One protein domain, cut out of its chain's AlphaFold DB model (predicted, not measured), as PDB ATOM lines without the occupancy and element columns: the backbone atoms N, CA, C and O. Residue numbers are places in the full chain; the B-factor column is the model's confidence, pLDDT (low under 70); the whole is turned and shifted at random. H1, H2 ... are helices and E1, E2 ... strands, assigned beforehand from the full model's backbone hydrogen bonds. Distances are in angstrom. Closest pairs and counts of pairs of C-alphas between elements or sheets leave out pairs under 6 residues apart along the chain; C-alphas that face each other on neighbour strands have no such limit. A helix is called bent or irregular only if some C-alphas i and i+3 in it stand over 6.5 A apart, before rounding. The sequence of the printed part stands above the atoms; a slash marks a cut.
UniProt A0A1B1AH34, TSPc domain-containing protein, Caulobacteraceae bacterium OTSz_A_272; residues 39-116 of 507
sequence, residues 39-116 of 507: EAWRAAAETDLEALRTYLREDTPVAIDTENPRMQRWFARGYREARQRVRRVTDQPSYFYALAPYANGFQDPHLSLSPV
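This is residues 39 to 116 of the 507 residues of the protein "TSPc domain-containing protein" of Caulobacteraceae bacterium OTSz_A_272 (UniProt A0A1B1AH34). Three helices, H1, H2 and H3, lie side by side in an elongated up-and-down bundle, their centres making a triangle, and the end of the printed part folds back so that the short strand E1 runs along H3, away from H1 and H2. The bundle is only partly closed: H1, the longest helix, touches H2 with H2's residues 79 to 86 alone and touches H3 with its own residues 41 to 49 alone, while H2 and H3 share more close pairs. The printed part has 78 residues, with three named helices and one named strand in the order H1, H2, H3, E1, and its class is mostly helix. The whole is compact, with a radius of gyration of the C-alphas of 12.3 A, and spans 40 by 21 by 18 A.

Find C-alpha 39 at (316.533, 357.720, 224.446); from there H1, residues 39 to 58, runs 28.5 A to C-alpha 58 at (303.600, 360.189, 249.717). Go on past the link of residues 59 to 68 to Pro 69, where H2, residues 69 to 86, begins, and follow it over 25.7 A to Val 86. A few residues on, H3 holds residues 92 to 104, from Gln 92 to Asn 104, with 18.2 A between its first and last C-alphas. H3 is irregular, but only just: look at C-alphas 98 and 101, which are 6.9 A apart. Last comes E1, residues 112 to 115, ending with C-alpha 115 at (314.370, 373.218, 235.920).

Start from H1 and look across to H2: the two touch, and their closest C-alphas are those of Ala 45 and Val 86, 6.0 A apart. H2 touches H1 with residues 79 to 86 alone. Their lines stand at a shallow tilt of 11 degrees and run opposite ways, and the two form a helical hairpin. Ala 45 is also the place to look for H3: H1 and H3 touch, with the C-alphas of Ala 45 and Tyr 95 the closest at 5.8 A. H1 touches H3 with residues 41 to 49 alone, and the two run the same way at a shallow tilt of 17 degrees. Now compare H2 with H3, which touch with 15 pairs of C-alphas within 8 A, the closest being those of Gly 78 and Tyr 102 at 5.0 A. They run opposite ways at a shallow tilt of 12 degrees and form the second helical hairpin. H1, H2 and H3 make a bundle, up and down, each helix running against the one before it in the chain. From H3 step outward to E1: their closest C-alphas are those of Ala 103 and Ser 112, 5.6 A apart. E1 is apart from H1 and from H2, and it pairs with no named strand. In the backbone, every O i to N i+4 pair of H1 is within hydrogen-bond range, against 13 of 14 in H2 and 6 of 9 in H3.

For the full length, go from Glu 39 to Glu 67, whose C-alphas are the two farthest apart in the domain, at 40.2 A. The first and last printed C-alphas, those of Glu 39 and Val 116, are 20.2 A apart. The printed part has no cut and runs from residue 39 to residue 116. The link from H2 to H3, with 5 residues, is tight; those from H1 to H2, with 10 residues, and from H3 to E1, with 7, are short, and no link is long. The mean pLDDT of the printed part is 96.3, and no printed residue is under 70 in this model.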
ATOM      1  N   GLU A  39     316.990 358.830 223.598       97.75
ATOM      2  CA  GLU A  39     316.533 357.720 224.446       97.75
ATOM      3  C   GLU A  39     316.881 357.957 225.918       97.75
ATOM      4  O   GLU A  39     316.103 357.592 226.795       97.75
ATOM      5  N   ALA A  40     318.021 358.596 226.197       97.81
ATOM      6  CA  ALA A  40     318.434 358.918 227.559       97.81
ATOM      7  C   ALA A  40     317.590 360.061 228.151       97.81
ATOM      8  O   ALA A  40     317.219 359.997 229.319       97.81
ATOM      9  N   TRP A  41     317.213 361.055 227.337       97.94
ATOM     10  CA  TRP A  41     316.242 362.081 227.736       97.94
ATOM     11  C   TRP A  41     314.876 361.481 228.071       97.94
ATOM     12  O   TRP A  41     314.267 361.845 229.077       97.94
ATOM     13  N   ARG A  42     314.404 360.532 227.255       98.50
ATOM     14  CA  ARG A  42     313.145 359.827 227.511       98.50
ATOM     15  C   ARG A  42     313.205 358.991 228.787       98.50
ATOM     16  O   ARG A  42     312.292 359.091 229.594       98.50
ATOM     17  N   ALA A  43     314.283 358.235 228.993       98.31
ATOM     18  CA  ALA A  43     314.473 357.442 230.206       98.31
ATOM     19  C   ALA A  43     314.499 358.321 231.469       98.31
ATOM     20  O   ALA A  43     313.850 357.990 232.458       98.31
ATOM     21  N   ALA A  44     315.179 359.473 231.425       98.06
ATOM     22  CA  ALA A  44     315.151 360.443 232.520       98.06
ATOM     23  C   ALA A  44     313.725 360.955 232.788       98.06
ATOM     24  O   ALA A  44     313.298 361.005 233.936       98.06
ATOM     25  N   ALA A  45     312.964 361.288 231.737       98.56
ATOM     26  CA  ALA A  45     311.585 361.759 231.872       98.56
ATOM     27  C   ALA A  45     310.636 360.694 232.445       98.56
ATOM     28  O   ALA A  45     309.725 361.036 233.194       98.56
ATOM     29  N   GLU A  46     310.825 359.421 232.092       98.69
ATOM     30  CA  GLU A  46     310.054 358.302 232.646       98.69
ATOM     31  C   GLU A  46     310.341 358.131 234.141       98.69
ATOM     32  O   GLU A  46     309.405 358.155 234.940       98.69
ATOM     33  N   THR A  47     311.620 358.059 234.525       98.56
ATOM     34  CA  THR A  47     312.048 357.973 235.930       98.56
ATOM     35  C   THR A  47     311.494 359.127 236.761       98.56
ATOM     36  O   THR A  47     310.889 358.912 237.813       98.56
ATOM     37  N   ASP A  48     311.645 360.356 236.274       98.69
ATOM     38  CA  ASP A  48     311.253 361.544 237.024       98.69
ATOM     39  C   ASP A  48     309.734 361.734 237.070       98.69
ATOM     40  O   ASP A  48     309.219 362.260 238.055       98.69
ATOM     41  N   LEU A  49     308.984 361.249 236.072       98.81
ATOM     42  CA  LEU A  49     307.522 361.223 236.135       98.81
ATOM     43  C   LEU A  49     307.011 360.246 237.205       98.81
ATOM     44  O   LEU A  49     306.060 360.576 237.919       98.81
ATOM     45  N   GLU A  50     307.624 359.067 237.337       98.69
ATOM     46  CA  GLU A  50     307.273 358.108 238.393       98.69
ATOM     47  C   GLU A  50     307.647 358.632 239.783       98.69
ATOM     48  O   GLU A  50     306.857 358.526 240.729       98.69
ATOM     49  N   ALA A  51     308.814 359.266 239.909       98.50
ATOM     50  CA  ALA A  51     309.229 359.916 241.147       98.50
ATOM     51  C   ALA A  51     308.278 361.057 241.526       98.50
ATOM     52  O   ALA A  51     307.761 361.084 242.639       98.50
ATOM     53  N   LEU A  52     307.946 361.939 240.577       98.19
ATOM     54  CA  LEU A  52     306.978 363.016 240.779       98.19
ATOM     55  C   LEU A  52     305.614 362.469 241.218       98.19
ATOM     56  O   LEU A  52     305.008 362.979 242.157       98.19
ATOM     57  N   ARG A  53     305.126 361.401 240.576       98.25
ATOM     58  CA  ARG A  53     303.886 360.720 240.975       98.25
ATOM     59  C   ARG A  53     303.952 360.203 242.414       98.25
ATOM     60  O   ARG A  53     302.944 360.276 243.116       98.25
ATOM     61  N   THR A  54     305.106 359.685 242.816       97.81
ATOM     62  CA  THR A  54     305.347 359.126 244.146       97.81
ATOM     63  C   THR A  54     305.407 360.224 245.198       97.81
ATOM     64  O   THR A  54     304.636 360.157 246.144       97.81
ATOM     65  N   TYR A  55     306.193 361.285 245.002       97.31
ATOM     66  CA  TYR A  55     306.245 362.419 245.933       97.31
ATOM     67  C   TYR A  55     304.872 363.068 246.127       97.31
ATOM     68  O   TYR A  55     304.445 363.300 247.252       97.31
ATOM     69  N   LEU A  56     304.109 363.265 245.049       97.12
ATOM     70  CA  LEU A  56     302.742 363.783 245.157       97.12
ATOM     71  C   LEU A  56     301.821 362.862 245.977       97.12
ATOM     72  O   LEU A  56     300.905 363.344 246.635       97.12
ATOM     73  N   ARG A  57     302.040 361.544 245.945       96.69
ATOM     74  CA  ARG A  57     301.265 360.578 246.735       96.69
ATOM     75  C   ARG A  57     301.705 360.536 248.195       96.69
ATOM     76  O   ARG A  57     300.854 360.465 249.076       96.69
ATOM     77  N   GLU A  58     303.014 360.509 248.417       95.31
ATOM     78  CA  GLU A  58     303.600 360.189 249.717       95.31
ATOM     79  C   GLU A  58     303.858 361.413 250.587       95.31
ATOM     80  O   GLU A  58     303.793 361.297 251.806       95.31
ATOM     81  N   ASP A  59     304.099 362.573 249.980       95.31
ATOM     82  CA  ASP A  59     304.598 363.762 250.675       95.31
ATOM     83  C   ASP A  59     303.660 364.964 250.574       95.31
ATOM     84  O   ASP A  59     303.886 365.964 251.251       95.31
ATOM     85  N   THR A  60     302.579 364.865 249.792       96.56
ATOM     86  CA  THR A  60     301.576 365.935 249.695       96.56
ATOM     87  C   THR A  60     300.153 365.444 249.993       96.56
ATOM     88  O   THR A  60     299.846 364.269 249.768       96.56
ATOM     89  N   PRO A  61     299.233 366.325 250.430       95.50
ATOM     90  CA  PRO A  61     297.826 365.961 250.618       95.50
ATOM     91  C   PRO A  61     297.071 365.626 249.316       95.50
ATOM     92  O   PRO A  61     296.008 365.005 249.366       95.50
ATOM     93  N   VAL A  62     297.584 366.007 248.137       94.62
ATOM     94  CA  VAL A  62     296.792 366.090 246.886       94.62
ATOM     95  C   VAL A  62     296.190 364.764 246.414       94.62
ATOM     96  O   VAL A  62     295.194 364.756 245.687       94.62
ATOM     97  N   ALA A  63     296.803 363.640 246.790       91.19
ATOM     98  CA  ALA A  63     296.352 362.309 246.402       91.19
ATOM     99  C   ALA A  63     295.249 361.751 247.315       91.19
ATOM    100  O   ALA A  63     294.509 360.868 246.881       91.19
ATOM    101  N   ILE A  64     295.143 362.243 248.552       91.94
ATOM    102  CA  ILE A  64     294.289 361.661 249.601       91.94
ATOM    103  C   ILE A  64     293.277 362.643 250.190       91.94
ATOM    104  O   ILE A  64     292.365 362.224 250.893       91.94
ATOM    105  N   ASP A  65     293.378 363.928 249.860       92.25
ATOM    106  CA  ASP A  65     292.430 364.950 250.292       92.25
ATOM    107  C   ASP A  65     291.057 364.767 249.621       92.25
ATOM    108  O   ASP A  65     290.857 365.114 248.454       92.25
ATOM    109  N   THR A  66     290.113 364.180 250.357       90.12
ATOM    110  CA  THR A  66     288.763 363.851 249.877       90.12
ATOM    111  C   THR A  66     287.844 365.062 249.764       90.12
ATOM    112  O   THR A  66     286.883 365.021 248.993       90.12
ATOM    113  N   GLU A  67     288.146 366.157 250.461       89.31
ATOM    114  CA  GLU A  67     287.378 367.404 250.388       89.31
ATOM    115  C   GLU A  67     287.747 368.230 249.143       89.31
ATOM    116  O   GLU A  67     286.987 369.101 248.725       89.31
ATOM    117  N   ASN A  68     288.869 367.906 248.484       88.38
ATOM    118  CA  ASN A  68     289.303 368.513 247.226       88.38
ATOM    119  C   ASN A  68     289.305 367.501 246.061       88.38
ATOM    120  O   ASN A  68     290.344 367.225 245.449       88.38
ATOM    121  N   PRO A  69     288.133 366.987 245.628       91.50
ATOM    122  CA  PRO A  69     288.055 365.924 244.621       91.50
ATOM    123  C   PRO A  69     288.581 366.355 243.240       91.50
ATOM    124  O   PRO A  69     288.897 365.518 242.390       91.50
ATOM    125  N   ARG A  70     288.706 367.666 242.983       92.69
ATOM    126  CA  ARG A  70     289.369 368.190 241.781       92.69
ATOM    127  C   ARG A  70     290.856 367.822 241.748       92.69
ATOM    128  O   ARG A  70     291.326 367.419 240.682       92.69
ATOM    129  N   MET A  71     291.563 367.922 242.876       93.25
ATOM    130  CA  MET A  71     292.985 367.576 242.971       93.25
ATOM    131  C   MET A  71     293.191 366.081 242.737       93.25
ATOM    132  O   MET A  71     294.015 365.717 241.906       93.25
ATOM    133  N   GLN A  72     292.361 365.218 243.328       93.75
ATOM    134  CA  GLN A  72     292.442 363.767 243.112       93.75
ATOM    135  C   GLN A  72     292.174 363.366 241.650       93.75
ATOM    136  O   GLN A  72     292.893 362.548 241.061       93.75
ATOM    137  N   ARG A  73     291.164 363.978 241.011       95.69
ATOM    138  CA  ARG A  73     290.905 363.767 239.576       95.69
ATOM    139  C   ARG A  73     292.090 364.213 238.724       95.69
ATOM    140  O   ARG A  73     292.449 363.506 237.777       95.69
ATOM    141  N   TRP A  74     292.690 365.362 239.041       97.38
ATOM    142  CA  TRP A  74     293.866 365.853 238.328       97.38
ATOM    143  C   TRP A  74     295.093 364.977 238.566       97.38
ATOM    144  O   TRP A  74     295.753 364.626 237.596       97.38
ATOM    145  N   PHE A  75     295.339 364.532 239.799       97.62
ATOM    146  CA  PHE A  75     296.386 363.576 240.137       97.62
ATOM    147  C   PHE A  75     296.323 362.401 239.153       97.62
ATOM    148  O   PHE A  75     297.276 362.150 238.422       97.62
ATOM    149  N   ALA A  76     295.185 361.714 239.018       96.75
ATOM    150  CA  ALA A  76     295.065 360.594 238.079       96.75
ATOM    151  C   ALA A  76     295.150 360.998 236.589       96.75
ATOM    152  O   ALA A  76     295.818 360.324 235.800       96.75
ATOM    153  N   ARG A  77     294.444 362.056 236.172       98.06
ATOM    154  CA  ARG A  77     294.372 362.478 234.762       98.06
ATOM    155  C   ARG A  77     295.693 363.062 234.259       98.06
ATOM    156  O   ARG A  77     296.166 362.641 233.207       98.06
ATOM    157  N   GLY A  78     296.276 363.998 234.999       98.19
ATOM    158  CA  GLY A  78     297.507 364.702 234.655       98.19
ATOM    159  C   GLY A  78     298.688 363.754 234.483       98.19
ATOM    160  O   GLY A  78     299.423 363.886 233.510       98.19
ATOM    161  N   TYR A  79     298.795 362.718 235.323       98.62
ATOM    162  CA  TYR A  79     299.804 361.669 235.155       98.62
ATOM    163  C   TYR A  79     299.645 360.925 233.817       98.62
ATOM    164  O   TYR A  79     300.616 360.752 233.082       98.62
ATOM    165  N   ARG A  80     298.415 360.547 233.425       98.56
ATOM    166  CA  ARG A  80     298.176 359.904 232.115       98.56
ATOM    167  C   ARG A  80     298.560 360.814 230.950       98.56
ATOM    168  O   ARG A  80     299.152 360.333 229.984       98.56
ATOM    169  N   GLU A  81     298.230 362.099 231.034       98.44
ATOM    170  CA  GLU A  81     298.608 363.080 230.012       98.44
ATOM    171  C   GLU A  81     300.128 363.287 229.952       98.44
ATOM    172  O   GLU A  81     300.700 363.337 228.863       98.44
ATOM    173  N   ALA A  82     300.804 363.352 231.100       98.56
ATOM    174  CA  ALA A  82     302.258 363.444 231.172       98.56
ATOM    175  C   ALA A  82     302.926 362.224 230.531       98.56
ATOM    176  O   ALA A  82     303.787 362.398 229.672       98.56
ATOM    177  N   ARG A  83     302.456 360.997 230.805       98.56
ATOM    178  CA  ARG A  83     302.988 359.789 230.143       98.56
ATOM    179  C   ARG A  83     302.883 359.841 228.619       98.56
ATOM    180  O   ARG A  83     303.745 359.309 227.927       98.56
ATOM    181  N   GLN A  84     301.826 360.446 228.073       98.31
ATOM    182  CA  GLN A  84     301.698 360.611 226.621       98.31
ATOM    183  C   GLN A  84     302.751 361.577 226.064       98.31
ATOM    184  O   GLN A  84     303.292 361.320 224.988       98.31
ATOM    185  N   ARG A  85     303.061 362.658 226.793       98.25
ATOM    186  CA  ARG A  85     304.113 363.620 226.426       98.25
ATOM    187  C   ARG A  85     305.507 363.011 226.561       98.25
ATOM    188  O   ARG A  85     306.288 363.115 225.625       98.25
ATOM    189  N   VAL A  86     305.776 362.288 227.651       98.44
ATOM    190  CA  VAL A  86     307.068 361.631 227.921       98.44
ATOM    191  C   VAL A  86     307.527 360.746 226.755       98.44
ATOM    192  O   VAL A  86     308.691 360.789 226.368       98.44
ATOM    193  N   ARG A  87     306.608 360.047 226.074       97.25
ATOM    194  CA  ARG A  87     306.922 359.234 224.877       97.25
ATOM    195  C   ARG A  87     307.552 360.020 223.720       97.25
ATOM    196  O   ARG A  87     308.187 359.419 222.860       97.25
ATOM    197  N   ARG A  88     307.351 361.337 223.671       97.31
ATOM    198  CA  ARG A  88     307.840 362.243 222.620       97.31
ATOM    199  C   ARG A  88     309.063 363.052 223.051       97.31
ATOM    200  O   ARG A  88     309.498 363.911 222.298       97.31
ATOM    201  N   VAL A  89     309.598 362.792 224.241       98.38
ATOM    202  CA  VAL A  89     310.795 363.466 224.747       98.38
ATOM    203  C   VAL A  89     312.015 363.045 223.932       98.38
ATOM    204  O   VAL A  89     312.207 361.855 223.646       98.38
ATOM    205  N   THR A  90     312.818 364.041 223.560       97.06
ATOM    206  CA  THR A  90     314.047 363.891 222.767       97.06
ATOM    207  C   THR A  90     315.193 364.790 223.234       97.06
ATOM    208  O   THR A  90     316.333 364.550 222.849       97.06
ATOM    209  N   ASP A  91     314.912 365.809 224.043       95.75
ATOM    210  CA  ASP A  91     315.845 366.868 224.439       95.75
ATOM    211  C   ASP A  91     315.410 367.549 225.754       95.75
ATOM    212  O   ASP A  91     314.385 367.205 226.349       95.75
ATOM    213  N   GLN A  92     316.190 368.535 226.205       95.19
ATOM    214  CA  GLN A  92     315.950 369.254 227.457       95.19
ATOM    215  C   GLN A  92     314.601 370.004 227.497       95.19
ATOM    216  O   GLN A  92     313.877 369.847 228.487       95.19
ATOM    217  N   PRO A  93     314.197 370.795 226.478       95.38
ATOM    218  CA  PRO A  93     312.888 371.447 226.508       95.38
ATOM    219  C   PRO A  93     311.722 370.458 226.511       95.38
ATOM    220  O   PRO A  93     310.790 370.608 227.306       95.38
ATOM    221  N   SER A  94     311.762 369.430 225.656       96.81
ATOM    222  CA  SER A  94     310.695 368.426 225.588       96.81
ATOM    223  C   SER A  94     310.561 367.644 226.894       96.81
ATOM    224  O   SER A  94     309.428 367.370 227.291       96.81
ATOM    225  N   TYR A  95     311.675 367.359 227.582       97.75
ATOM    226  CA  TYR A  95     311.711 366.788 228.932       97.75
ATOM    227  C   TYR A  95     310.944 367.661 229.934       97.75
ATOM    228  O   TYR A  95     309.950 367.215 230.510       97.75
ATOM    229  N   PHE A  96     311.340 368.930 230.095       97.44
ATOM    230  CA  PHE A  96     310.735 369.804 231.104       97.44
ATOM    231  C   PHE A  96     309.245 370.026 230.826       97.44
ATOM    232  O   PHE A  96     308.404 369.847 231.708       97.44
ATOM    233  N   TYR A  97     308.888 370.338 229.576       97.44
ATOM    234  CA  TYR A  97     307.499 370.599 229.199       97.44
ATOM    235  C   TYR A  97     306.627 369.336 229.091       97.44
ATOM    236  O   TYR A  97     305.403 369.459 228.982       97.44
ATOM    237  N   ALA A  98     307.203 368.130 229.159       98.25
ATOM    238  CA  ALA A  98     306.430 366.902 229.343       98.25
ATOM    239  C   ALA A  98     305.933 366.746 230.788       98.25
ATOM    240  O   ALA A  98     304.823 366.245 230.990       98.25
ATOM    241  N   LEU A  99     306.725 367.206 231.766       98.50
ATOM    242  CA  LEU A  99     306.445 367.082 233.200       98.50
ATOM    243  C   LEU A  99     305.707 368.298 233.772       98.50
ATOM    244  O   LEU A  99     304.753 368.130 234.530       98.50
ATOM    245  N   ALA A 100     306.100 369.515 233.379       97.62
ATOM    246  CA  ALA A 100     305.600 370.766 233.957       97.62
ATOM    247  C   ALA A 100     304.059 370.874 234.009       97.62
ATOM    248  O   ALA A 100     303.539 371.240 235.065       97.62
ATOM    249  N   PRO A 101     303.291 370.477 232.967       97.81
ATOM    250  CA  PRO A 101     301.831 370.509 233.032       97.81
ATOM    251  C   PRO A 101     301.232 369.663 234.152       97.81
ATOM    252  O   PRO A 101     300.166 370.005 234.652       97.81
ATOM    253  N   TYR A 102     301.874 368.556 234.539       98.31
ATOM    254  CA  TYR A 102     301.341 367.691 235.589       98.31
ATOM    255  C   TYR A 102     301.352 368.397 236.947       98.31
ATOM    256  O   TYR A 102     300.323 368.406 237.619       98.31
ATOM    257  N   ALA A 103     302.463 369.052 237.294       97.25
ATOM    258  CA  ALA A 103     302.561 369.886 238.488       97.25
ATOM    259  C   ALA A 103     301.642 371.117 238.381       97.25
ATOM    260  O   ALA A 103     300.729 371.299 239.180       97.25
ATOM    261  N   ASN A 104     301.788 371.908 237.317       97.12
ATOM    262  CA  ASN A 104     301.047 373.161 237.155       97.12
ATOM    263  C   ASN A 104     299.516 372.971 237.062       97.12
ATOM    264  O   ASN A 104     298.746 373.855 237.426       97.12
ATOM    265  N   GLY A 105     299.037 371.809 236.607       96.31
ATOM    266  CA  GLY A 105     297.604 371.542 236.474       96.31
ATOM    267  C   GLY A 105     296.843 371.367 237.795       96.31
ATOM    268  O   GLY A 105     295.610 371.410 237.773       96.31
ATOM    269  N   PHE A 106     297.537 371.246 238.936       95.69
ATOM    270  CA  PHE A 106     296.906 371.406 240.252       95.69
ATOM    271  C   PHE A 106     296.426 372.847 240.482       95.69
ATOM    272  O   PHE A 106     295.494 373.050 241.254       95.69
ATOM    273  N   GLN A 107     296.984 373.816 239.740       94.06
ATOM    274  CA  GLN A 107     296.661 375.243 239.813       94.06
ATOM    275  C   GLN A 107     296.776 375.809 241.232       94.06
ATOM    276  O   GLN A 107     295.979 376.656 241.631       94.06
ATOM    277  N   ASP A 108     297.782 375.349 241.970       94.12
ATOM    278  CA  ASP A 108     298.132 375.836 243.297       94.12
ATOM    279  C   ASP A 108     299.543 376.453 243.238       94.12
ATOM    280  O   ASP A 108     300.461 375.786 242.754       94.12
ATOM    281  N   PRO A 109     299.739 377.716 243.662       91.31
ATOM    282  CA  PRO A 109     301.043 378.380 243.597       91.31
ATOM    283  C   PRO A 109     302.123 377.704 244.458       91.31
ATOM    284  O   PRO A 109     303.306 377.896 244.186       91.31
ATOM    285  N   HIS A 110     301.742 376.879 245.439       92.88
ATOM    286  CA  HIS A 110     302.664 376.157 246.323       92.88
ATOM    287  C   HIS A 110     303.048 374.764 245.802       92.88
ATOM    288  O   HIS A 110     303.719 374.005 246.497       92.88
ATOM    289  N   LEU A 111     302.644 374.414 244.576       95.12
ATOM    290  CA  LEU A 111     303.023 373.172 243.908       95.12
ATOM    291  C   LEU A 111     303.509 373.488 242.492       95.12
ATOM    292  O   LEU A 111     302.724 373.680 241.563       95.12
ATOM    293  N   SER A 112     304.828 373.537 242.315       94.25
ATOM    294  CA  SER A 112     305.443 373.958 241.054       94.25
ATOM    295  C   SER A 112     306.676 373.134 240.697       94.25
ATOM    296  O   SER A 112     307.334 372.561 241.561       94.25
ATOM    297  N   LEU A 113     306.970 373.050 239.397       96.44
ATOM    298  CA  LEU A 113     308.155 372.381 238.867       96.44
ATOM    299  C   LEU A 113     309.085 373.421 238.241       96.44
ATOM    300  O   LEU A 113     308.665 374.177 237.362       96.44
ATOM    301  N   SER A 114     310.354 373.389 238.629       95.38
ATOM    302  CA  SER A 114     311.405 374.268 238.118       95.38
ATOM    303  C   SER A 114     312.552 373.445 237.531       95.38
ATOM    304  O   SER A 114     312.872 372.375 238.053       95.38
ATOM    305  N   PRO A 115     313.187 373.892 236.438       94.31
ATOM    306  CA  PRO A 115     314.370 373.218 235.920       94.31
ATOM    307  C   PRO A 115     315.572 373.512 236.837       94.31
ATOM    308  O   PRO A 115     315.716 374.632 237.321       94.31
ATOM    309  N   VAL A 116     316.429 372.518 237.098       93.00
ATOM    310  CA  VAL A 116     317.643 372.702 237.932       93.00
ATOM    311  C   VAL A 116     318.749 373.394 237.139       93.00
ATOM    312  O   VAL A 116     319.451 374.260 237.650       93.00
TER     313      VAL A 116